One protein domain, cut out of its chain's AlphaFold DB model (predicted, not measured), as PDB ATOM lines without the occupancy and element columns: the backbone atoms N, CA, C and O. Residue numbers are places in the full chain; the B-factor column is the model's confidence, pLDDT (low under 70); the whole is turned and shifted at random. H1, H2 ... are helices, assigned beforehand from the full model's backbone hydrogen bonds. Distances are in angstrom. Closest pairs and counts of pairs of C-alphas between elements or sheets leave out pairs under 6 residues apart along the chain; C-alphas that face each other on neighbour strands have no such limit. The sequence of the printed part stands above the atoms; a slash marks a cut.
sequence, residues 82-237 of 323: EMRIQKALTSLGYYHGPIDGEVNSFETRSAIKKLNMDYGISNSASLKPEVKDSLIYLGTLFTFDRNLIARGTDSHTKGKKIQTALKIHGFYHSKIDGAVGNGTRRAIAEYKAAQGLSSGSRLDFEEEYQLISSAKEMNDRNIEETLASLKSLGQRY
ATOM      1  N   GLU A  82      -6.685  72.048 -18.666       96.94
ATOM      2  CA  GLU A  82      -5.624  73.054 -18.650       96.94
ATOM      3  C   GLU A  82      -4.742  72.956 -19.907       96.94
ATOM      4  O   GLU A  82      -4.490  73.960 -20.576       96.94
ATOM      5  N   MET A  83      -4.361  71.735 -20.303       97.00
ATOM      6  CA  MET A  83      -3.637  71.490 -21.557       97.00
ATOM      7  C   MET A  83      -4.483  71.829 -22.797       97.00
ATOM      8  O   MET A  83      -3.946  72.283 -23.811       97.00
ATOM      9  N   ARG A  84      -5.810  71.629 -22.744       98.12
ATOM     10  CA  ARG A  84      -6.731  72.060 -23.812       98.12
ATOM     11  C   ARG A  84      -6.804  73.585 -23.905       98.12
ATOM     12  O   ARG A  84      -6.723  74.108 -25.013       98.12
ATOM     13  N   ILE A  85      -6.872  74.290 -22.776       98.38
ATOM     14  CA  ILE A  85      -6.846  75.761 -22.722       98.38
ATOM     15  C   ILE A  85      -5.546  76.295 -23.335       98.38
ATOM     16  O   ILE A  85      -5.603  77.137 -24.230       98.38
ATOM     17  N   GLN A  86      -4.382  75.761 -22.945       98.38
ATOM     18  CA  GLN A  86      -3.096  76.128 -23.557       98.38
ATOM     19  C   GLN A  86      -3.079  75.854 -25.071       98.38
ATOM     20  O   GLN A  86      -2.688  76.726 -25.842       98.38
ATOM     21  N   LYS A  87      -3.585  74.699 -25.529       98.19
ATOM     22  CA  LYS A  87      -3.726  74.390 -26.967       98.19
ATOM     23  C   LYS A  87      -4.616  75.368 -27.722       98.19
ATOM     24  O   LYS A  87      -4.278  75.721 -28.853       98.19
ATOM     25  N   ALA A  88      -5.740  75.782 -27.139       98.44
ATOM     26  CA  ALA A  88      -6.612  76.785 -27.735       98.44
ATOM     27  C   ALA A  88      -5.881  78.127 -27.846       98.44
ATOM     28  O   ALA A  88      -5.806  78.689 -28.933       98.44
ATOM     29  N   LEU A  89      -5.249  78.584 -26.760       98.50
ATOM     30  CA  LEU A  89      -4.470  79.823 -26.742       98.50
ATOM     31  C   LEU A  89      -3.305  79.803 -27.748       98.50
ATOM     32  O   LEU A  89      -3.067  80.818 -28.396       98.50
ATOM     33  N   THR A  90      -2.612  78.675 -27.937       98.38
ATOM     34  CA  THR A  90      -1.571  78.530 -28.973       98.38
ATOM     35  C   THR A  90      -2.141  78.537 -30.381       98.38
ATOM     36  O   THR A  90      -1.615  79.226 -31.249       98.38
ATOM     37  N   SER A  91      -3.231  77.809 -30.621       98.19
ATOM     38  CA  SER A  91      -3.863  77.749 -31.947       98.19
ATOM     39  C   SER A  91      -4.454  79.100 -32.367       98.19
ATOM     40  O   SER A  91      -4.534  79.389 -33.555       98.19
ATOM     41  N   LEU A  92      -4.806  79.937 -31.387       97.44
ATOM     42  CA  LEU A  92      -5.267  81.314 -31.556       97.44
ATOM     43  C   LEU A  92      -4.141  82.371 -31.503       97.44
ATOM     44  O   LEU A  92      -4.435  83.561 -31.562       97.44
ATOM     45  N   GLY A  93      -2.869  81.975 -31.365       98.00
ATOM     46  CA  GLY A  93      -1.716  82.892 -31.376       98.00
ATOM     47  C   GLY A  93      -1.483  83.711 -30.096       98.00
ATOM     48  O   GLY A  93      -0.634  84.599 -30.083       98.00
ATOM     49  N   TYR A  94      -2.192  83.427 -29.000       98.19
ATOM     50  CA  TYR A  94      -1.997  84.102 -27.708       98.19
ATOM     51  C   TYR A  94      -0.868  83.487 -26.869       98.19
ATOM     52  O   TYR A  94      -0.254  84.193 -26.070       98.19
ATOM     53  N   TYR A  95      -0.597  82.185 -27.018       98.31
ATOM     54  CA  TYR A  95       0.326  81.435 -26.158       98.31
ATOM     55  C   TYR A  95       1.390  80.664 -26.946       98.31
ATOM     56  O   TYR A  95       1.074  79.856 -27.815       98.31
ATOM     57  N   HIS A  96       2.658  80.870 -26.590       97.31
ATOM     58  CA  HIS A  96       3.822  80.313 -27.298       97.31
ATOM     59  C   HIS A  96       4.692  79.402 -26.408       97.31
ATOM     60  O   HIS A  96       5.791  79.019 -26.804       97.31
ATOM     61  N   GLY A  97       4.225  79.089 -25.194       96.06
ATOM     62  CA  GLY A  97       4.932  78.244 -24.232       96.06
ATOM     63  C   GLY A  97       4.617  76.744 -24.369       96.06
ATOM     64  O   GLY A  97       3.918  76.329 -25.300       96.06
ATOM     65  N   PRO A  98       5.140  75.909 -23.455       95.88
ATOM     66  CA  PRO A  98       4.869  74.474 -23.430       95.88
ATOM     67  C   PRO A  98       3.403  74.162 -23.091       95.88
ATOM     68  O   PRO A  98       2.784  74.806 -22.256       95.88
ATOM     69  N   ILE A  99       2.848  73.114 -23.700       95.75
ATOM     70  CA  ILE A  99       1.533  72.582 -23.309       95.75
ATOM     71  C   ILE A  99       1.765  71.568 -22.181       95.75
ATOM     72  O   ILE A  99       1.972  70.380 -22.440       95.75
ATOM     73  N   ASP A 100       1.793  72.057 -20.945       94.69
ATOM     74  CA  ASP A 100       2.140  71.319 -19.723       94.69
ATOM     75  C   ASP A 100       1.002  71.230 -18.686       94.69
ATOM     76  O   ASP A 100       1.039  70.357 -17.821       94.69
ATOM     77  N   GLY A 101      -0.032  72.065 -18.812       95.12
ATOM     78  CA  GLY A 101      -1.145  72.189 -17.868       95.12
ATOM     79  C   GLY A 101      -0.975  73.295 -16.817       95.12
ATOM     80  O   GLY A 101      -1.898  73.534 -16.039       95.12
ATOM     81  N   GLU A 102       0.143  74.025 -16.798       95.75
ATOM     82  CA  GLU A 102       0.413  75.075 -15.809       95.75
ATOM     83  C   GLU A 102      -0.289  76.397 -16.165       95.75
ATOM     84  O   GLU A 102       0.333  77.419 -16.463       95.75
ATOM     85  N   VAL A 103      -1.624  76.416 -16.103       92.50
ATOM     86  CA  VAL A 103      -2.453  77.603 -16.420       92.50
ATOM     87  C   VAL A 103      -2.198  78.822 -15.527       92.50
ATOM     88  O   VAL A 103      -2.547  79.940 -15.904       92.50
ATOM     89  N   ASN A 104      -1.562  78.628 -14.369       93.62
ATOM     90  CA  ASN A 104      -1.175  79.706 -13.458       93.62
ATOM     91  C   ASN A 104       0.195  80.335 -13.781       93.62
ATOM     92  O   ASN A 104       0.541  81.350 -13.171       93.62
ATOM     93  N   SER A 105       0.946  79.779 -14.744       96.50
ATOM     94  CA  SER A 105       2.199  80.357 -15.259       96.50
ATOM     95  C   SER A 105       2.011  81.794 -15.755       96.50
ATOM     96  O   SER A 105       0.931  82.187 -16.211       96.50
ATOM     97  N   PHE A 106       3.073  82.600 -15.679       96.94
ATOM     98  CA  PHE A 106       3.044  84.001 -16.102       96.94
ATOM     99  C   PHE A 106       2.656  84.139 -17.582       96.94
ATOM    100  O   PHE A 106       1.860  85.005 -17.948       96.94
ATOM    101  N   GLU A 107       3.166  83.240 -18.415       97.19
ATOM    102  CA  GLU A 107       2.950  83.164 -19.852       97.19
ATOM    103  C   GLU A 107       1.493  82.804 -20.171       97.19
ATOM    104  O   GLU A 107       0.852  83.493 -20.969       97.19
ATOM    105  N   THR A 108       0.927  81.783 -19.513       98.31
ATOM    106  CA  THR A 108      -0.472  81.384 -19.755       98.31
ATOM    107  C   THR A 108      -1.446  82.442 -19.235       98.31
ATOM    108  O   THR A 108      -2.409  82.787 -19.919       98.31
ATOM    109  N   ARG A 109      -1.171  83.049 -18.074       98.19
ATOM    110  CA  ARG A 109      -1.984  84.148 -17.525       98.19
ATOM    111  C   ARG A 109      -1.927  85.410 -18.388       98.19
ATOM    112  O   ARG A 109      -2.955  86.059 -18.582       98.19
ATOM    113  N   SER A 110      -0.761  85.731 -18.948       98.19
ATOM    114  CA  SER A 110      -0.593  86.819 -19.921       98.19
ATOM    115  C   SER A 110      -1.382  86.556 -21.209       98.19
ATOM    116  O   SER A 110      -2.088  87.448 -21.683       98.19
ATOM    117  N   ALA A 111      -1.346  85.323 -21.729       98.44
ATOM    118  CA  ALA A 111      -2.134  84.903 -22.888       98.44
ATOM    119  C   ALA A 111      -3.652  84.990 -22.634       98.44
ATOM    120  O   ALA A 111      -4.376  85.558 -23.450       98.44
ATOM    121  N   ILE A 112      -4.128  84.508 -21.477       98.44
ATOM    122  CA  ILE A 112      -5.533  84.628 -21.041       98.44
ATOM    123  C   ILE A 112      -5.954  86.096 -20.962       98.44
ATOM    124  O   ILE A 112      -7.021  86.454 -21.457       98.44
ATOM    125  N   LYS A 113      -5.121  86.963 -20.368       98.00
ATOM    126  CA  LYS A 113      -5.417  88.396 -20.274       98.00
ATOM    127  C   LYS A 113      -5.543  89.032 -21.658       98.00
ATOM    128  O   LYS A 113      -6.497  89.768 -21.892       98.00
ATOM    129  N   LYS A 114      -4.616  88.732 -22.573       97.94
ATOM    130  CA  LYS A 114      -4.657  89.255 -23.942       97.94
ATOM    131  C   LYS A 114      -5.898  88.762 -24.696       97.94
ATOM    132  O   LYS A 114      -6.585  89.585 -25.285       97.94
ATOM    133  N   LEU A 115      -6.252  87.477 -24.596       97.69
ATOM    134  CA  LEU A 115      -7.495  86.948 -25.175       97.69
ATOM    135  C   LEU A 115      -8.730  87.648 -24.596       97.69
ATOM    136  O   LEU A 115      -9.602  88.079 -25.344       97.69
ATOM    137  N   ASN A 116      -8.796  87.820 -23.275       96.81
ATOM    138  CA  ASN A 116      -9.909  88.514 -22.632       96.81
ATOM    139  C   ASN A 116     -10.043  89.977 -23.089       96.81
ATOM    140  O   ASN A 116     -11.166  90.466 -23.182       96.81
ATOM    141  N   MET A 117      -8.934  90.666 -23.376       95.69
ATOM    142  CA  MET A 117      -8.946  92.031 -23.910       95.69
ATOM    143  C   MET A 117      -9.375  92.059 -25.380       95.69
ATOM    144  O   MET A 117     -10.303  92.788 -25.721       95.69
ATOM    145  N   ASP A 118      -8.758  91.235 -26.227       95.56
ATOM    146  CA  ASP A 118      -8.990  91.216 -27.678       95.56
ATOM    147  C   ASP A 118     -10.423  90.744 -28.028       95.56
ATOM    148  O   ASP A 118     -10.994  91.171 -29.031       95.56
ATOM    149  N   TYR A 119     -11.052  89.931 -27.165       94.06
ATOM    150  CA  TYR A 119     -12.470  89.548 -27.262       94.06
ATOM    151  C   TYR A 119     -13.434  90.466 -26.479       94.06
ATOM    152  O   TYR A 119     -14.642  90.252 -26.543       94.06
ATOM    153  N   GLY A 120     -12.952  91.481 -25.747       93.12
ATOM    154  CA  GLY A 120     -13.791  92.425 -24.983       93.12
ATOM    155  C   GLY A 120     -14.423  91.865 -23.697       93.12
ATOM    156  O   GLY A 120     -15.383  92.421 -23.179       93.12
ATOM    157  N   ILE A 121     -13.914  90.750 -23.171       93.19
ATOM    158  CA  ILE A 121     -14.481  89.998 -22.038       93.19
ATOM    159  C   ILE A 121     -14.122  90.625 -20.681       93.19
ATOM    160  O   ILE A 121     -14.969  90.662 -19.780       93.19
ATOM    161  N   SER A 122     -12.853  91.021 -20.493       92.75
ATOM    162  CA  SER A 122     -12.331  91.714 -19.298       92.75
ATOM    163  C   SER A 122     -10.864  92.156 -19.473       92.75
ATOM    164  O   SER A 122     -10.179  91.709 -20.384       92.75
ATOM    165  N   ASN A 123     -10.336  92.956 -18.539       94.00
ATOM    166  CA  ASN A 123      -8.897  93.261 -18.418       94.00
ATOM    167  C   ASN A 123      -8.184  92.347 -17.384       94.00
ATOM    168  O   ASN A 123      -7.199  92.742 -16.759       94.00
ATOM    169  N   SER A 124      -8.704  91.136 -17.137       94.69
ATOM    170  CA  SER A 124      -8.171  90.198 -16.135       94.69
ATOM    171  C   SER A 124      -7.502  88.976 -16.768       94.69
ATOM    172  O   SER A 124      -7.884  88.529 -17.845       94.69
ATOM    173  N   ALA A 125      -6.555  88.378 -16.045       95.69
ATOM    174  CA  ALA A 125      -5.952  87.077 -16.350       95.69
ATOM    175  C   ALA A 125      -6.789  85.881 -15.830       95.69
ATOM    176  O   ALA A 125      -6.249  84.801 -15.600       95.69
ATOM    177  N   SER A 126      -8.087  86.083 -15.584       94.94
ATOM    178  CA  SER A 126      -9.028  85.068 -15.095       94.94
ATOM    179  C   SER A 126     -10.011  84.673 -16.193       94.94
ATOM    180  O   SER A 126     -10.542  85.537 -16.888       94.94
ATOM    181  N   LEU A 127     -10.302  83.379 -16.319       93.94
ATOM    182  CA  LEU A 127     -11.357  82.879 -17.201       93.94
ATOM    183  C   LEU A 127     -12.685  82.818 -16.435       93.94
ATOM    184  O   LEU A 127     -12.748  82.222 -15.360       93.94
ATOM    185  N   LYS A 128     -13.745  83.412 -16.997       93.44
ATOM    186  CA  LYS A 128     -15.129  83.118 -16.582       93.44
ATOM    187  C   LYS A 128     -15.471  81.669 -16.988       93.44
ATOM    188  O   LYS A 128     -14.876  81.200 -17.963       93.44
ATOM    189  N   PRO A 129     -16.394  80.964 -16.302       95.00
ATOM    190  CA  PRO A 129     -16.716  79.565 -16.604       95.00
ATOM    191  C   PRO A 129     -17.023  79.314 -18.087       95.00
ATOM    192  O   PRO A 129     -16.418  78.449 -18.705       95.00
ATOM    193  N   GLU A 130     -17.836  80.169 -18.703       94.06
ATOM    194  CA  GLU A 130     -18.279  80.037 -20.097       94.06
ATOM    195  C   GLU A 130     -17.108  80.168 -21.089       94.06
ATOM    196  O   GLU A 130     -17.052  79.496 -22.121       94.06
ATOM    197  N   VAL A 131     -16.137  81.025 -20.758       95.88
ATOM    198  CA  VAL A 131     -14.912  81.236 -21.545       95.88
ATOM    199  C   VAL A 131     -13.950  80.065 -21.345       95.88
ATOM    200  O   VAL A 131     -13.333  79.611 -22.308       95.88
ATOM    201  N   LYS A 132     -13.846  79.539 -20.114       97.25
ATOM    202  CA  LYS A 132     -13.059  78.338 -19.805       97.25
ATOM    203  C   LYS A 132     -13.562  77.153 -20.631       97.25
ATOM    204  O   LYS A 132     -12.766  76.540 -21.339       97.25
ATOM    205  N   ASP A 133     -14.863  76.887 -20.601       97.38
ATOM    206  CA  ASP A 133     -15.481  75.758 -21.301       97.38
ATOM    207  C   ASP A 133     -15.325  75.887 -22.826       97.38
ATOM    208  O   ASP A 133     -14.929  74.932 -23.499       97.38
ATOM    209  N   SER A 134     -15.504  77.100 -23.363       97.50
ATOM    210  CA  SER A 134     -15.259  77.405 -24.781       97.50
ATOM    211  C   SER A 134     -13.807  77.126 -25.203       97.50
ATOM    212  O   SER A 134     -13.568  76.561 -26.272       97.50
ATOM    213  N   LEU A 135     -12.817  77.473 -24.369       98.00
ATOM    214  CA  LEU A 135     -11.399  77.200 -24.647       98.00
ATOM    215  C   LEU A 135     -11.043  75.710 -24.513       98.00
ATOM    216  O   LEU A 135     -10.255  75.198 -25.308       98.00
ATOM    217  N   ILE A 136     -11.643  74.988 -23.563       98.38
ATOM    218  CA  ILE A 136     -11.506  73.525 -23.435       98.38
ATOM    219  C   ILE A 136     -12.032  72.827 -24.699       98.38
ATOM    220  O   ILE A 136     -11.388  71.910 -25.233       98.38
ATOM    221  N   TYR A 137     -13.181  73.282 -25.202       98.12
ATOM    222  CA  TYR A 137     -13.786  72.758 -26.420       98.12
ATOM    223  C   TYR A 137     -12.932  73.077 -27.657       98.12
ATOM    224  O   TYR A 137     -12.522  72.149 -28.359       98.12
ATOM    225  N   LEU A 138     -12.519  74.336 -27.854       98.50
ATOM    226  CA  LEU A 138     -11.598  74.732 -28.931       98.50
ATOM    227  C   LEU A 138     -10.281  73.942 -28.911       98.50
ATOM    228  O   LEU A 138      -9.834  73.470 -29.952       98.50
ATOM    229  N   GLY A 139      -9.677  73.715 -27.741       98.00
ATOM    230  CA  GLY A 139      -8.457  72.905 -27.619       98.00
ATOM    231  C   GLY A 139      -8.636  71.454 -28.086       98.00
ATOM    232  O   GLY A 139      -7.685  70.813 -28.557       98.00
ATOM    233  N   THR A 140      -9.867  70.942 -28.005       97.69
ATOM    234  CA  THR A 140     -10.264  69.646 -28.567       97.69
ATOM    235  C   THR A 140     -10.461  69.740 -30.085       97.69
ATOM    236  O   THR A 140      -9.840  68.957 -30.804       97.69
ATOM    237  N   LEU A 141     -11.208  70.732 -30.583       98.44
ATOM    238  CA  LEU A 141     -11.453  70.948 -32.020       98.44
ATOM    239  C   LEU A 141     -10.164  71.200 -32.825       98.44
ATOM    240  O   LEU A 141      -9.966  70.612 -33.886       98.44
ATOM    241  N   PHE A 142      -9.223  71.990 -32.301       98.38
ATOM    242  CA  PHE A 142      -7.907  72.180 -32.925       98.38
ATOM    243  C   PHE A 142      -7.051  70.907 -32.887       98.38
ATOM    244  O   PHE A 142      -6.236  70.672 -33.778       98.38
ATOM    245  N   THR A 143      -7.228  70.044 -31.880       97.38
ATOM    246  CA  THR A 143      -6.578  68.723 -31.871       97.38
ATOM    247  C   THR A 143      -7.183  67.805 -32.939       97.38
ATOM    248  O   THR A 143      -6.452  67.013 -33.536       97.38
ATOM    249  N   PHE A 144      -8.485  67.917 -33.209       98.25
ATOM    250  CA  PHE A 144      -9.147  67.174 -34.277       98.25
ATOM    251  C   PHE A 144      -8.728  67.657 -35.670       98.25
ATOM    252  O   PHE A 144      -8.282  66.826 -36.462       98.25
ATOM    253  N   ASP A 145      -8.760  68.964 -35.952       98.19
ATOM    254  CA  ASP A 145      -8.309  69.512 -37.242       98.19
ATOM    255  C   ASP A 145      -6.886  69.040 -37.582       98.19
ATOM    256  O   ASP A 145      -6.661  68.431 -38.629       98.19
ATOM    257  N   ARG A 146      -5.943  69.176 -36.637       97.56
ATOM    258  CA  ARG A 146      -4.554  68.716 -36.807       97.56
ATOM    259  C   ARG A 146      -4.424  67.221 -37.111       97.56
ATOM    260  O   ARG A 146      -3.491  66.846 -37.818       97.56
ATOM    261  N   ASN A 147      -5.325  66.373 -36.606       98.12
ATOM    262  CA  ASN A 147      -5.355  64.954 -36.970       98.12
ATOM    263  C   ASN A 147      -5.902  64.748 -38.392       98.12
ATOM    264  O   ASN A 147      -5.328  63.963 -39.144       98.12
ATOM    265  N   LEU A 148      -6.988  65.439 -38.759       98.06
ATOM    266  CA  LEU A 148      -7.643  65.317 -40.069       98.06
ATOM    267  C   LEU A 148      -6.713  65.764 -41.209       98.06
ATOM    268  O   LEU A 148      -6.542  65.030 -42.183       98.06
ATOM    269  N   ILE A 149      -6.035  66.907 -41.053       96.81
ATOM    270  CA  ILE A 149      -5.131  67.474 -42.074       96.81
ATOM    271  C   ILE A 149      -3.710  66.877 -42.060       96.81
ATOM    272  O   ILE A 149      -2.839  67.324 -42.813       96.81
ATOM    273  N   ALA A 150      -3.430  65.888 -41.205       96.69
ATOM    274  CA  ALA A 150      -2.095  65.308 -41.069       96.69
ATOM    275  C   ALA A 150      -1.592  64.720 -42.404       96.69
ATOM    276  O   ALA A 150      -2.258  63.896 -43.026       96.69
ATOM    277  N   ARG A 151      -0.388  65.103 -42.848       93.19
ATOM    278  CA  ARG A 151       0.154  64.684 -44.160       93.19
ATOM    279  C   ARG A 151       0.634  63.227 -44.222       93.19
ATOM    280  O   ARG A 151       0.883  62.728 -45.313       93.19
ATOM    281  N   GLY A 152       0.772  62.549 -43.080       90.25
ATOM    282  CA  GLY A 152       1.206  61.151 -43.025       90.25
ATOM    283  C   GLY A 152       0.216  60.198 -43.705       90.25
ATOM    284  O   GLY A 152      -1.002  60.319 -43.543       90.25
ATOM    285  N   THR A 153       0.759  59.247 -44.463       91.12
ATOM    286  CA  THR A 153       0.027  58.187 -45.182       91.12
ATOM    287  C   THR A 153       0.178  56.812 -44.528       91.12
ATOM    288  O   THR A 153      -0.426  55.839 -44.977       91.12
ATOM    289  N   ASP A 154       0.965  56.720 -43.455       96.56
ATOM    290  CA  ASP A 154       1.145  55.503 -42.674       96.56
ATOM    291  C   ASP A 154      -0.158  55.069 -41.973       96.56
ATOM    292  O   ASP A 154      -1.062  55.870 -41.713       96.56
ATOM    293  N   SER A 155      -0.243  53.780 -41.632       96.38
ATOM    294  CA  SER A 155      -1.444  53.176 -41.032       96.38
ATOM    295  C   SER A 155      -1.874  53.842 -39.716       96.38
ATOM    296  O   SER A 155      -3.068  53.912 -39.426       96.38
ATOM    297  N   HIS A 156      -0.931  54.379 -38.934       97.38
ATOM    298  CA  HIS A 156      -1.217  55.025 -37.653       97.38
ATOM    299  C   HIS A 156      -1.776  56.439 -37.847       97.38
ATOM    300  O   HIS A 156      -2.778  56.793 -37.223       97.38
ATOM    301  N   THR A 157      -1.211  57.232 -38.762       97.62
ATOM    302  CA  THR A 157      -1.781  58.537 -39.143       97.62
ATOM    303  C   THR A 157      -3.159  58.376 -39.790       97.62
ATOM    304  O   THR A 157      -4.101  59.075 -39.411       97.62
ATOM    305  N   LYS A 158      -3.323  57.406 -40.699       97.75
ATOM    306  CA  LYS A 158      -4.620  57.054 -41.301       97.75
ATOM    307  C   LYS A 158      -5.641  56.621 -40.240       97.75
ATOM    308  O   LYS A 158      -6.761  57.128 -40.217       97.75
ATOM    309  N   GLY A 159      -5.238  55.770 -39.296       98.25
ATOM    310  CA  GLY A 159      -6.071  55.370 -38.162       98.25
ATOM    311  C   GLY A 159      -6.507  56.551 -37.291       98.25
ATOM    312  O   GLY A 159      -7.672  56.619 -36.901       98.25
ATOM    313  N   LYS A 160      -5.623  57.533 -37.049       98.56
ATOM    314  CA  LYS A 160      -5.969  58.761 -36.312       98.56
ATOM    315  C   LYS A 160      -6.993  59.619 -37.045       98.56
ATOM    316  O   LYS A 160      -7.893  60.134 -36.383       98.56
ATOM    317  N   LYS A 161      -6.892  59.762 -38.372       98.62
ATOM    318  CA  LYS A 161      -7.898  60.467 -39.186       98.62
ATOM    319  C   LYS A 161      -9.269  59.818 -39.038       98.62
ATOM    320  O   LYS A 161     -10.209  60.489 -38.629       98.62
ATOM    321  N   ILE A 162      -9.350  58.503 -39.258       98.62
ATOM    322  CA  ILE A 162     -10.596  57.727 -39.162       98.62
ATOM    323  C   ILE A 162     -11.202  57.823 -37.751       98.62
ATOM    324  O   ILE A 162     -12.374  58.156 -37.608       98.62
ATOM    325  N   GLN A 163     -10.414  57.605 -36.692       98.75
ATOM    326  CA  GLN A 163     -10.889  57.730 -35.304       98.75
ATOM    327  C   GLN A 163     -11.344  59.151 -34.948       98.75
ATOM    328  O   GLN A 163     -12.290  59.314 -34.178       98.75
ATOM    329  N   THR A 164     -10.674  60.178 -35.481       98.75
ATOM    330  CA  THR A 164     -11.059  61.582 -35.275       98.75
ATOM    331  C   THR A 164     -12.379  61.881 -35.974       98.75
ATOM    332  O   THR A 164     -13.293  62.404 -35.344       98.75
ATOM    333  N   ALA A 165     -12.515  61.481 -37.240       98.81
ATOM    334  CA  ALA A 165     -13.725  61.690 -38.018       98.81
ATOM    335  C   ALA A 165     -14.938  60.973 -37.404       98.81
ATOM    336  O   ALA A 165     -15.963  61.600 -37.150       98.81
ATOM    337  N   LEU A 166     -14.796  59.693 -37.040       98.75
ATOM    338  CA  LEU A 166     -15.849  58.944 -36.344       98.75
ATOM    339  C   LEU A 166     -16.199  59.544 -34.974       98.75
ATOM    340  O   LEU A 166     -17.325  59.375 -34.516       98.75
ATOM    341  N   LYS A 167     -15.261  60.224 -34.299       98.50
ATOM    342  CA  LYS A 167     -15.528  60.920 -33.032       98.50
ATOM    343  C   LYS A 167     -16.310  62.218 -33.244       98.50
ATOM    344  O   LYS A 167     -17.215  62.486 -32.463       98.50
ATOM    345  N   ILE A 168     -16.012  62.979 -34.297       98.44
ATOM    346  CA  ILE A 168     -16.789  64.171 -34.688       98.44
ATOM    347  C   ILE A 168     -18.223  63.782 -35.074       98.44
ATOM    348  O   ILE A 168     -19.167  64.426 -34.632       98.44
ATOM    349  N   HIS A 169     -18.386  62.680 -35.810       97.88
ATOM    350  CA  HIS A 169     -19.692  62.104 -36.157       97.88
ATOM    351  C   HIS A 169     -20.401  61.375 -34.996       97.88
ATOM    352  O   HIS A 169     -21.498  60.860 -35.182       97.88
ATOM    353  N   GLY A 170     -19.803  61.294 -33.801       97.56
ATOM    354  CA  GLY A 170     -20.437  60.692 -32.619       97.56
ATOM    355  C   GLY A 170     -20.460  59.156 -32.562       97.56
ATOM    356  O   GLY A 170     -21.066  58.601 -31.652       97.56
ATOM    357  N   PHE A 171     -19.780  58.445 -33.465       98.00
ATOM    358  CA  PHE A 171     -19.690  56.973 -33.451       98.00
ATOM    359  C   PHE A 171     -18.506  56.449 -32.618       98.00
ATOM    360  O   PHE A 171     -18.568  55.373 -32.023       98.00
ATOM    361  N   TYR A 172     -17.403  57.202 -32.526       97.88
ATOM    362  CA  TYR A 172     -16.197  56.765 -31.811       97.88
ATOM    363  C   TYR A 172     -15.958  57.532 -30.509       97.88
ATOM    364  O   TYR A 172     -15.669  58.724 -30.499       97.88
ATOM    365  N   HIS A 173     -16.000  56.813 -29.386       95.56
ATOM    366  CA  HIS A 173     -15.991  57.407 -28.046       95.56
ATOM    367  C   HIS A 173     -14.639  57.295 -27.321       95.56
ATOM    368  O   HIS A 173     -14.318  58.130 -26.472       95.56
ATOM    369  N   SER A 174     -13.799  56.323 -27.685       95.12
ATOM    370  CA  SER A 174     -12.513  56.037 -27.028       95.12
ATOM    371  C   SER A 174     -11.405  57.062 -27.351       95.12
ATOM    372  O   SER A 174     -11.618  58.070 -28.032       95.12
ATOM    373  N   LYS A 175     -10.198  56.852 -26.807       94.94
ATOM    374  CA  LYS A 175      -9.022  57.687 -27.093       94.94
ATOM    375  C   LYS A 175      -8.581  57.505 -28.550       94.94
ATOM    376  O   LYS A 175      -8.468  56.380 -29.008       94.94
ATOM    377  N   ILE A 176      -8.263  58.604 -29.235       96.56
ATOM    378  CA  ILE A 176      -7.612  58.564 -30.551       96.56
ATOM    379  C   ILE A 176      -6.157  58.114 -30.351       96.56
ATOM    380  O   ILE A 176      -5.360  58.821 -29.725       96.56
ATOM    381  N   ASP A 177      -5.824  56.928 -30.849       96.38
ATOM    382  CA  ASP A 177      -4.529  56.265 -30.675       96.38
ATOM    383  C   ASP A 177      -3.878  55.811 -31.991       96.38
ATOM    384  O   ASP A 177      -2.692  55.502 -31.979       96.38
ATOM    385  N   GLY A 178      -4.601  55.850 -33.117       97.44
ATOM    386  CA  GLY A 178      -4.144  55.402 -34.436       97.44
ATOM    387  C   GLY A 178      -4.379  53.918 -34.736       97.44
ATOM    388  O   GLY A 178      -4.127  53.481 -35.858       97.44
ATOM    389  N   ALA A 179      -4.900  53.131 -33.790       97.88
ATOM    390  CA  ALA A 179      -5.106  51.698 -33.954       97.88
ATOM    391  C   ALA A 179      -6.514  51.359 -34.491       97.88
ATOM    392  O   ALA A 179      -7.542  51.524 -33.827       97.88
ATOM    393  N   VAL A 180      -6.587  50.774 -35.691       97.25
ATOM    394  CA  VAL A 180      -7.854  50.292 -36.290       97.25
ATOM    395  C   VAL A 180      -8.225  48.892 -35.758       97.25
ATOM    396  O   VAL A 180      -8.326  47.903 -36.493       97.25
ATOM    397  N   GLY A 181      -8.389  48.810 -34.433       96.88
ATOM    398  CA  GLY A 181      -8.852  47.627 -33.700       96.88
ATOM    399  C   GLY A 181     -10.381  47.501 -33.641       96.88
ATOM    400  O   GLY A 181     -11.107  48.243 -34.305       96.88
ATOM    401  N   ASN A 182     -10.882  46.573 -32.817       97.31
ATOM    402  CA  ASN A 182     -12.310  46.220 -32.753       97.31
ATOM    403  C   ASN A 182     -13.234  47.411 -32.444       97.31
ATOM    404  O   ASN A 182     -14.279  47.536 -33.073       97.31
ATOM    405  N   GLY A 183     -12.842  48.316 -31.538       97.75
ATOM    406  CA  GLY A 183     -13.633  49.514 -31.223       97.75
ATOM    407  C   GLY A 183     -13.790  50.457 -32.422       97.75
ATOM    408  O   GLY A 183     -14.900  50.867 -32.745       97.75
ATOM    409  N   THR A 184     -12.694  50.733 -33.136       98.50
ATOM    410  CA  THR A 184     -12.704  51.542 -34.368       98.50
ATOM    411  C   THR A 184     -13.539  50.862 -35.459       98.50
ATOM    412  O   THR A 184     -14.348  51.505 -36.114       98.50
ATOM    413  N   ARG A 185     -13.400  49.540 -35.614       98.38
ATOM    414  CA  ARG A 185     -14.143  48.721 -36.589       98.38
ATOM    415  C   ARG A 185     -15.649  48.680 -36.337       98.38
ATOM    416  O   ARG A 185     -16.411  48.663 -37.300       98.38
ATOM    417  N   ARG A 186     -16.073  48.681 -35.069       98.38
ATOM    418  CA  ARG A 186     -17.491  48.767 -34.701       98.38
ATOM    419  C   ARG A 186     -18.056  50.152 -35.016       98.38
ATOM    420  O   ARG A 186     -19.078  50.227 -35.680       98.38
ATOM    421  N   ALA A 187     -17.334  51.218 -34.664       98.31
ATOM    422  CA  ALA A 187     -17.721  52.587 -35.011       98.31
ATOM    423  C   ALA A 187     -17.806  52.816 -36.536       98.31
ATOM    424  O   ALA A 187     -18.704  53.516 -36.989       98.31
ATOM    425  N   ILE A 188     -16.934  52.183 -37.340       98.56
ATOM    426  CA  ILE A 188     -17.070  52.159 -38.811       98.56
ATOM    427  C   ILE A 188     -18.397  51.506 -39.216       98.56
ATOM    428  O   ILE A 188     -19.140  52.097 -39.987       98.56
ATOM    429  N   ALA A 189     -18.718  50.316 -38.698       97.88
ATOM    430  CA  ALA A 189     -19.955  49.618 -39.053       97.88
ATOM    431  C   ALA A 189     -21.219  50.405 -38.647       97.88
ATOM    432  O   ALA A 189     -22.169  50.472 -39.423       97.88
ATOM    433  N   GLU A 190     -21.207  51.033 -37.467       97.81
ATOM    434  CA  GLU A 190     -22.280  51.907 -36.975       97.81
ATOM    435  C   GLU A 190     -22.447  53.154 -37.870       97.81
ATOM    436  O   GLU A 190     -23.563  53.447 -38.300       97.81
ATOM    437  N   TYR A 191     -21.347  53.830 -38.237       97.56
ATOM    438  CA  TYR A 191     -21.357  54.955 -39.184       97.56
ATOM    439  C   TYR A 191     -21.911  54.541 -40.553       97.56
ATOM    440  O   TYR A 191     -22.826  55.179 -41.068       97.56
ATOM    441  N   LYS A 192     -21.410  53.441 -41.129       97.75
ATOM    442  CA  LYS A 192     -21.856  52.948 -42.440       97.75
ATOM    443  C   LYS A 192     -23.345  52.608 -42.449       97.75
ATOM    444  O   LYS A 192     -24.039  52.996 -43.384       97.75
ATOM    445  N   ALA A 193     -23.848  51.963 -41.395       95.94
ATOM    446  CA  ALA A 193     -25.274  51.690 -41.240       95.94
ATOM    447  C   ALA A 193     -26.108  52.983 -41.164       95.94
ATOM    448  O   ALA A 193     -27.139  53.078 -41.824       95.94
ATOM    449  N   ALA A 194     -25.644  53.996 -40.423       95.56
ATOM    450  CA  ALA A 194     -26.318  55.292 -40.326       95.56
ATOM    451  C   ALA A 194     -26.313  56.092 -41.645       95.56
ATOM    452  O   ALA A 194     -27.239  56.859 -41.890       95.56
ATOM    453  N   GLN A 195     -25.302  55.899 -42.499       94.88
ATOM    454  CA  GLN A 195     -25.213  56.509 -43.835       94.88
ATOM    455  C   GLN A 195     -25.884  55.675 -44.948       94.88
ATOM    456  O   GLN A 195     -25.827  56.058 -46.112       94.88
ATOM    457  N   GLY A 196     -26.495  54.524 -44.632       94.19
ATOM    458  CA  GLY A 196     -27.087  53.628 -45.639       94.19
ATOM    459  C   GLY A 196     -26.068  52.959 -46.576       94.19
ATOM    460  O   GLY A 196     -26.430  52.513 -47.664       94.19
ATOM    461  N   LEU A 197     -24.796  52.899 -46.172       93.19
ATOM    462  CA  LEU A 197     -23.696  52.314 -46.941       93.19
ATOM    463  C   LEU A 197     -23.650  50.783 -46.816       93.19
ATOM    464  O   LEU A 197     -24.329  50.167 -45.991       93.19
ATOM    465  N   SER A 198     -22.790  50.159 -47.626       90.00
ATOM    466  CA  SER A 198     -22.547  48.712 -47.600       90.00
ATOM    467  C   SER A 198     -22.155  48.213 -46.198       90.00
ATOM    468  O   SER A 198     -21.331  48.816 -45.505       90.00
ATOM    469  N   SER A 199     -22.723  47.088 -45.754       87.88
ATOM    470  CA  SER A 199     -22.402  46.540 -44.432       87.88
ATOM    471  C   SER A 199     -20.943  46.071 -44.367       87.88
ATOM    472  O   SER A 199     -20.432  45.396 -45.261       87.88
ATOM    473  N   GLY A 200     -20.231  46.440 -43.299       89.56
ATOM    474  CA  GLY A 200     -18.827  46.068 -43.143       89.56
ATOM    475  C   GLY A 200     -18.097  46.834 -42.043       89.56
ATOM    476  O   GLY A 200     -18.580  47.828 -41.518       89.56
ATOM    477  N   SER A 201     -16.896  46.361 -41.707       91.00
ATOM    478  CA  SER A 201     -16.008  46.950 -40.686       91.00
ATOM    479  C   SER A 201     -14.781  47.658 -41.277       91.00
ATOM    480  O   SER A 201     -13.778  47.885 -40.594       91.00
ATOM    481  N   ARG A 202     -14.836  47.948 -42.579       94.88
ATOM    482  CA  ARG A 202     -13.797  48.617 -43.361       94.88
ATOM    483  C   ARG A 202     -14.455  49.698 -44.209       94.88
ATOM    484  O   ARG A 202     -15.589  49.516 -44.648       94.88
ATOM    485  N   LEU A 203     -13.708  50.770 -44.416       94.56
ATOM    486  CA  LEU A 203     -13.996  51.801 -45.400       94.56
ATOM    487  C   LEU A 203     -13.204  51.459 -46.664       94.56
ATOM    488  O   LEU A 203     -12.054  51.005 -46.556       94.56
ATOM    489  N   ASP A 204     -13.806  51.645 -47.832       95.31
ATOM    490  CA  ASP A 204     -13.045  51.821 -49.069       95.31
ATOM    491  C   ASP A 204     -12.487  53.258 -49.183       95.31
ATOM    492  O   ASP A 204     -12.529  54.034 -48.226       95.31
ATOM    493  N   PHE A 205     -11.880  53.594 -50.324       94.81
ATOM    494  CA  PHE A 205     -11.268  54.907 -50.538       94.81
ATOM    495  C   PHE A 205     -12.288  56.057 -50.540       94.81
ATOM    496  O   PHE A 205     -12.003  57.111 -49.976       94.81
ATOM    497  N   GLU A 206     -13.459  55.849 -51.142       95.94
ATOM    498  CA  GLU A 206     -14.504  56.868 -51.249       95.94
ATOM    499  C   GLU A 206     -15.212  57.033 -49.903       95.94
ATOM    500  O   GLU A 206     -15.341  58.144 -49.394       95.94
ATOM    501  N   GLU A 207     -15.570  55.921 -49.254       97.25
ATOM    502  CA  GLU A 207     -16.175  55.926 -47.917       97.25
ATOM    503  C   GLU A 207     -15.262  56.596 -46.870       97.25
ATOM    504  O   GLU A 207     -15.735  57.302 -45.977       97.25
ATOM    505  N   GLU A 208     -13.941  56.410 -46.975       97.31
ATOM    506  CA  GLU A 208     -12.957  57.089 -46.127       97.31
ATOM    507  C   GLU A 208     -12.821  58.578 -46.454       97.31
ATOM    508  O   GLU A 208     -12.740  59.395 -45.531       97.31
ATOM    509  N   TYR A 209     -12.811  58.941 -47.739       96.50
ATOM    510  CA  TYR A 209     -12.766  60.335 -48.171       96.50
ATOM    511  C   TYR A 209     -13.984  61.108 -47.652       96.50
ATOM    512  O   TYR A 209     -13.803  62.130 -46.990       96.50
ATOM    513  N   GLN A 210     -15.196  60.580 -47.856       97.38
ATOM    514  CA  GLN A 210     -16.452  61.199 -47.419       97.38
ATOM    515  C   GLN A 210     -16.557  61.314 -45.893       97.38
ATOM    516  O   GLN A 210     -16.982  62.346 -45.368       97.38
ATOM    517  N   LEU A 211     -16.111  60.294 -45.149       98.06
ATOM    518  CA  LEU A 211     -16.044  60.348 -43.687       98.06
ATOM    519  C   LEU A 211     -15.118  61.478 -43.202       98.06
ATOM    520  O   LEU A 211     -15.469  62.208 -42.275       98.06
ATOM    521  N   ILE A 212     -13.931  61.616 -43.801       98.19
ATOM    522  CA  ILE A 212     -12.921  62.598 -43.378       98.19
ATOM    523  C   ILE A 212     -13.298  64.021 -43.818       98.19
ATOM    524  O   ILE A 212     -13.113  64.951 -43.032       98.19
ATOM    525  N   SER A 213     -13.826  64.204 -45.032       97.94
ATOM    526  CA  SER A 213     -14.214  65.516 -45.568       97.94
ATOM    527  C   SER A 213     -15.378  66.124 -44.781       97.94
ATOM    528  O   SER A 213     -15.245  67.230 -44.258       97.94
ATOM    529  N   SER A 214     -16.464  65.366 -44.592       98.12
ATOM    530  CA  SER A 214     -17.629  65.793 -43.804       98.12
ATOM    531  C   SER A 214     -17.267  66.084 -42.345       98.12
ATOM    532  O   SER A 214     -17.694  67.092 -41.785       98.12
ATOM    533  N   ALA A 215     -16.414  65.256 -41.732       98.56
ATOM    534  CA  ALA A 215     -15.935  65.508 -40.378       98.56
ATOM    535  C   ALA A 215     -15.077  66.777 -40.284       98.56
ATOM    536  O   ALA A 215     -15.163  67.489 -39.282       98.56
ATOM    537  N   LYS A 216     -14.266  67.089 -41.307       98.50
ATOM    538  CA  LYS A 216     -13.529  68.357 -41.342       98.50
ATOM    539  C   LYS A 216     -14.485  69.543 -41.427       98.50
ATOM    540  O   LYS A 216     -14.369  70.438 -40.600       98.50
ATOM    541  N   GLU A 217     -15.457  69.517 -42.333       98.06
ATOM    542  CA  GLU A 217     -16.446  70.594 -42.470       98.06
ATOM    543  C   GLU A 217     -17.235  70.833 -41.167       98.06
ATOM    544  O   GLU A 217     -17.421  71.974 -40.746       98.06
ATOM    545  N   MET A 218     -17.646  69.761 -40.479       98.12
ATOM    546  CA  MET A 218     -18.284  69.853 -39.159       98.12
ATOM    547  C   MET A 218     -17.349  70.455 -38.102       98.12
ATOM    548  O   MET A 218     -17.772  71.287 -37.303       98.12
ATOM    549  N   ASN A 219     -16.080  70.043 -38.072       98.25
ATOM    550  CA  ASN A 219     -15.110  70.559 -37.109       98.25
ATOM    551  C   ASN A 219     -14.776  72.037 -37.358       98.25
ATOM    552  O   ASN A 219     -14.658  72.795 -36.400       98.25
ATOM    553  N   ASP A 220     -14.660  72.443 -38.622       97.88
ATOM    554  CA  ASP A 220     -14.399  73.826 -39.020       97.88
ATOM    555  C   ASP A 220     -15.580  74.731 -38.622       97.88
ATOM    556  O   ASP A 220     -15.369  75.728 -37.929       97.88
ATOM    557  N   ARG A 221     -16.828  74.316 -38.902       97.56
ATOM    558  CA  ARG A 221     -18.039  75.007 -38.414       97.56
ATOM    559  C   ARG A 221     -18.084  75.118 -36.888       97.56
ATOM    560  O   ARG A 221     -18.306  76.204 -36.362       97.56
ATOM    561  N   ASN A 222     -17.794  74.035 -36.162       97.50
ATOM    562  CA  ASN A 222     -17.756  74.059 -34.694       97.50
ATOM    563  C   ASN A 222     -16.696  75.041 -34.149       97.50
ATOM    564  O   ASN A 222     -16.909  75.659 -33.102       97.50
ATOM    565  N   ILE A 223     -15.553  75.198 -34.835       97.25
ATOM    566  CA  ILE A 223     -14.533  76.199 -34.479       97.25
ATOM    567  C   ILE A 223     -15.103  77.606 -34.685       97.25
ATOM    568  O   ILE A 223     -15.060  78.413 -33.755       97.25
ATOM    569  N   GLU A 224     -15.670  77.893 -35.859       96.38
ATOM    570  CA  GLU A 224     -16.254  79.200 -36.189       96.38
ATOM    571  C   GLU A 224     -17.373  79.605 -35.214       96.38
ATOM    572  O   GLU A 224     -17.327  80.698 -34.642       96.38
ATOM    573  N   GLU A 225     -18.324  78.708 -34.939       96.44
ATOM    574  CA  GLU A 225     -19.427  78.933 -33.996       96.44
ATOM    575  C   GLU A 225     -18.928  79.186 -32.564       96.44
ATOM    576  O   GLU A 225     -19.436  80.073 -31.866       96.44
ATOM    577  N   THR A 226     -17.889  78.467 -32.119       96.06
ATOM    578  CA  THR A 226     -17.313  78.669 -30.779       96.06
ATOM    579  C   THR A 226     -16.566  80.006 -30.682       96.06
ATOM    580  O   THR A 226     -16.668  80.699 -29.667       96.06
ATOM    581  N   LEU A 227     -15.862  80.426 -31.738       95.25
ATOM    582  CA  LEU A 227     -15.186  81.730 -31.789       95.25
ATOM    583  C   LEU A 227     -16.184  82.896 -31.861       95.25
ATOM    584  O   LEU A 227     -16.003  83.907 -31.175       95.25
ATOM    585  N   ALA A 228     -17.272  82.743 -32.620       95.00
ATOM    586  CA  ALA A 228     -18.380  83.695 -32.638       95.00
ATOM    587  C   ALA A 228     -19.043  83.808 -31.253       95.00
ATOM    588  O   ALA A 228     -19.287  84.916 -30.763       95.00
ATOM    589  N   SER A 229     -19.250  82.673 -30.577       92.69
ATOM    590  CA  SER A 229     -19.791  82.615 -29.215       92.69
ATOM    591  C   SER A 229     -18.888  83.344 -28.216       92.69
ATOM    592  O   SER A 229     -19.374  84.222 -27.498       92.69
ATOM    593  N   LEU A 230     -17.573  83.090 -28.233       91.88
ATOM    594  CA  LEU A 230     -16.584  83.819 -27.425       91.88
ATOM    595  C   LEU A 230     -16.638  85.336 -27.654       91.88
ATOM    596  O   LEU A 230     -16.634  86.105 -26.692       91.88
ATOM    597  N   LYS A 231     -16.746  85.781 -28.912       92.12
ATOM    598  CA  LYS A 231     -16.872  87.209 -29.251       92.12
ATOM    599  C   LYS A 231     -18.171  87.809 -28.705       92.12
ATOM    600  O   LYS A 231     -18.160  88.927 -28.192       92.12
ATOM    601  N   SER A 232     -19.274  87.060 -28.742       91.19
ATOM    602  CA  SER A 232     -20.562  87.507 -28.193       91.19
ATOM    603  C   SER A 232     -20.534  87.714 -26.668       91.19
ATOM    604  O   SER A 232     -21.189  88.630 -26.166       91.19
ATOM    605  N   LEU A 233     -19.733  86.933 -25.927       89.25
ATOM    606  CA  LEU A 233     -19.591  87.069 -24.470       89.25
ATOM    607  C   LEU A 233     -18.958  88.408 -24.062       89.25
ATOM    608  O   LEU A 233     -19.341  88.965 -23.034       89.25
ATOM    609  N   GLY A 234     -18.032  88.937 -24.866       82.69
ATOM    610  CA  GLY A 234     -17.470  90.273 -24.661       82.69
ATOM    611  C   GLY A 234     -18.421  91.398 -25.064       82.69
ATOM    612  O   GLY A 234     -18.535  92.381 -24.346       82.69
ATOM    613  N   GLN A 235     -19.202  91.234 -26.139       80.38
ATOM    614  CA  GLN A 235     -20.203  92.241 -26.539       80.38
ATOM    615  C   GLN A 235     -21.331  92.418 -25.506       80.38
ATOM    616  O   GLN A 235     -21.899  93.500 -25.390       80.38
ATOM    617  N   ARG A 236     -21.627  91.388 -24.698       66.12
ATOM    618  CA  ARG A 236     -22.518  91.511 -23.526       66.12
ATOM    619  C   ARG A 236     -21.911  92.333 -22.379       66.12
ATOM    620  O   ARG A 236     -22.641  92.739 -21.481       66.12
ATOM    621  N   TYR A 237     -20.600  92.571 -22.389       51.28
ATOM    622  CA  TYR A 237     -19.877  93.354 -21.390       51.28
ATOM    623  C   TYR A 237     -19.539  94.752 -21.930       51.28
ATOM    624  O   TYR A 237     -18.381  95.114 -22.118       51.28
TER     625      TYR A 237
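AT A GLANCE: This is residues 82 to 237 of the 323 residues of an uncharacterized protein of hydrothermal vent metagenome (UniProt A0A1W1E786). A long helix, H6, makes the longest axis, and the shorter H3 runs beside it in the opposite direction; a small group of helices sits towards each end of this pair. Towards one end H1 packs crosswise on H3 with H2 beyond it, and towards the other end H4 packs across H3 and H6, with H5 on the far side of H4. The printed part has 156 residues with six named helices, in the order H1 H2 H3 H4 H5 H6, and no named strand, so the class is all helix. The whole is elongated, spanning 55 by 31 by 23 A, and only just compact, close to loose, with a radius of gyration of the C-alphas of 17.9 A.

HOW THE PARTS SIT: Start at H6, residues 205 to 235, the longest helix. H3, residues 129 to 148, touches it at a shallow tilt of 25 degrees, opposite ways; the closest C-alphas, of Leu 141 and Asn 219, are 6.3 A apart. H4, residues 155 to 168, touches H6 with the latter's residues 208 to 219 alone, at a steep tilt of 53 degrees, the closest C-alphas being those of Ala 165 and Ala 215, 5.0 A apart. H3 and H4 form a helical hairpin at a steep tilt of 39 degrees, opposite ways; H3 touches H4 with residues 144 to 148 alone, and the closest C-alphas, of Leu 148 and Lys 161, are 4.9 A apart. H5, residues 182 to 194, touches residues 163 to 166 of H4 at 49 degrees, a steep tilt, with the C-alphas of Gln 163 and Thr 184 closest at 6.5 A. H5 and H6 are near each other, their closest C-alphas 8.4 A apart. Now look to H1, residues 82 to 91: it touches H3 at a steep tilt of 65 degrees, with the C-alphas of Arg 84 and Gly 139 closest at 4.3 A. H2, residues 106 to 118, touches H1 at a steep tilt of 58 degrees, with the C-alphas of Leu 89 and Ala 111 closest at 6.8 A, and is near H6. H1 is apart from H4, H5 and H6. In H1 to H5 every O i to N i+4 pair is within hydrogen-bond range; in H6, 26 of 27 are.

IN THESE COORDINATES: Find C-alpha 205 at (-11.268, 54.907, -50.538); from there H6 runs 45.3 A to C-alpha 235 at (-20.203, 92.241, -26.539). H3 is 28.9 A long, H4 19.9 A, H5 18.3 A, H2 18.2 A and H1 14.2 A, which begins at C-alpha 82 at (-5.624, 73.054, -18.650).

THE WHOLE: The two C-alphas farthest apart are those of Asn 123 and Ser 199, 55.2 A. The printed part has no cut. The links H1 to H2 and H4 to H5 are long, with 14 and 13 residues. The mean pLDDT of the printed part is 95.8, and residues 236 to 237 are under 70.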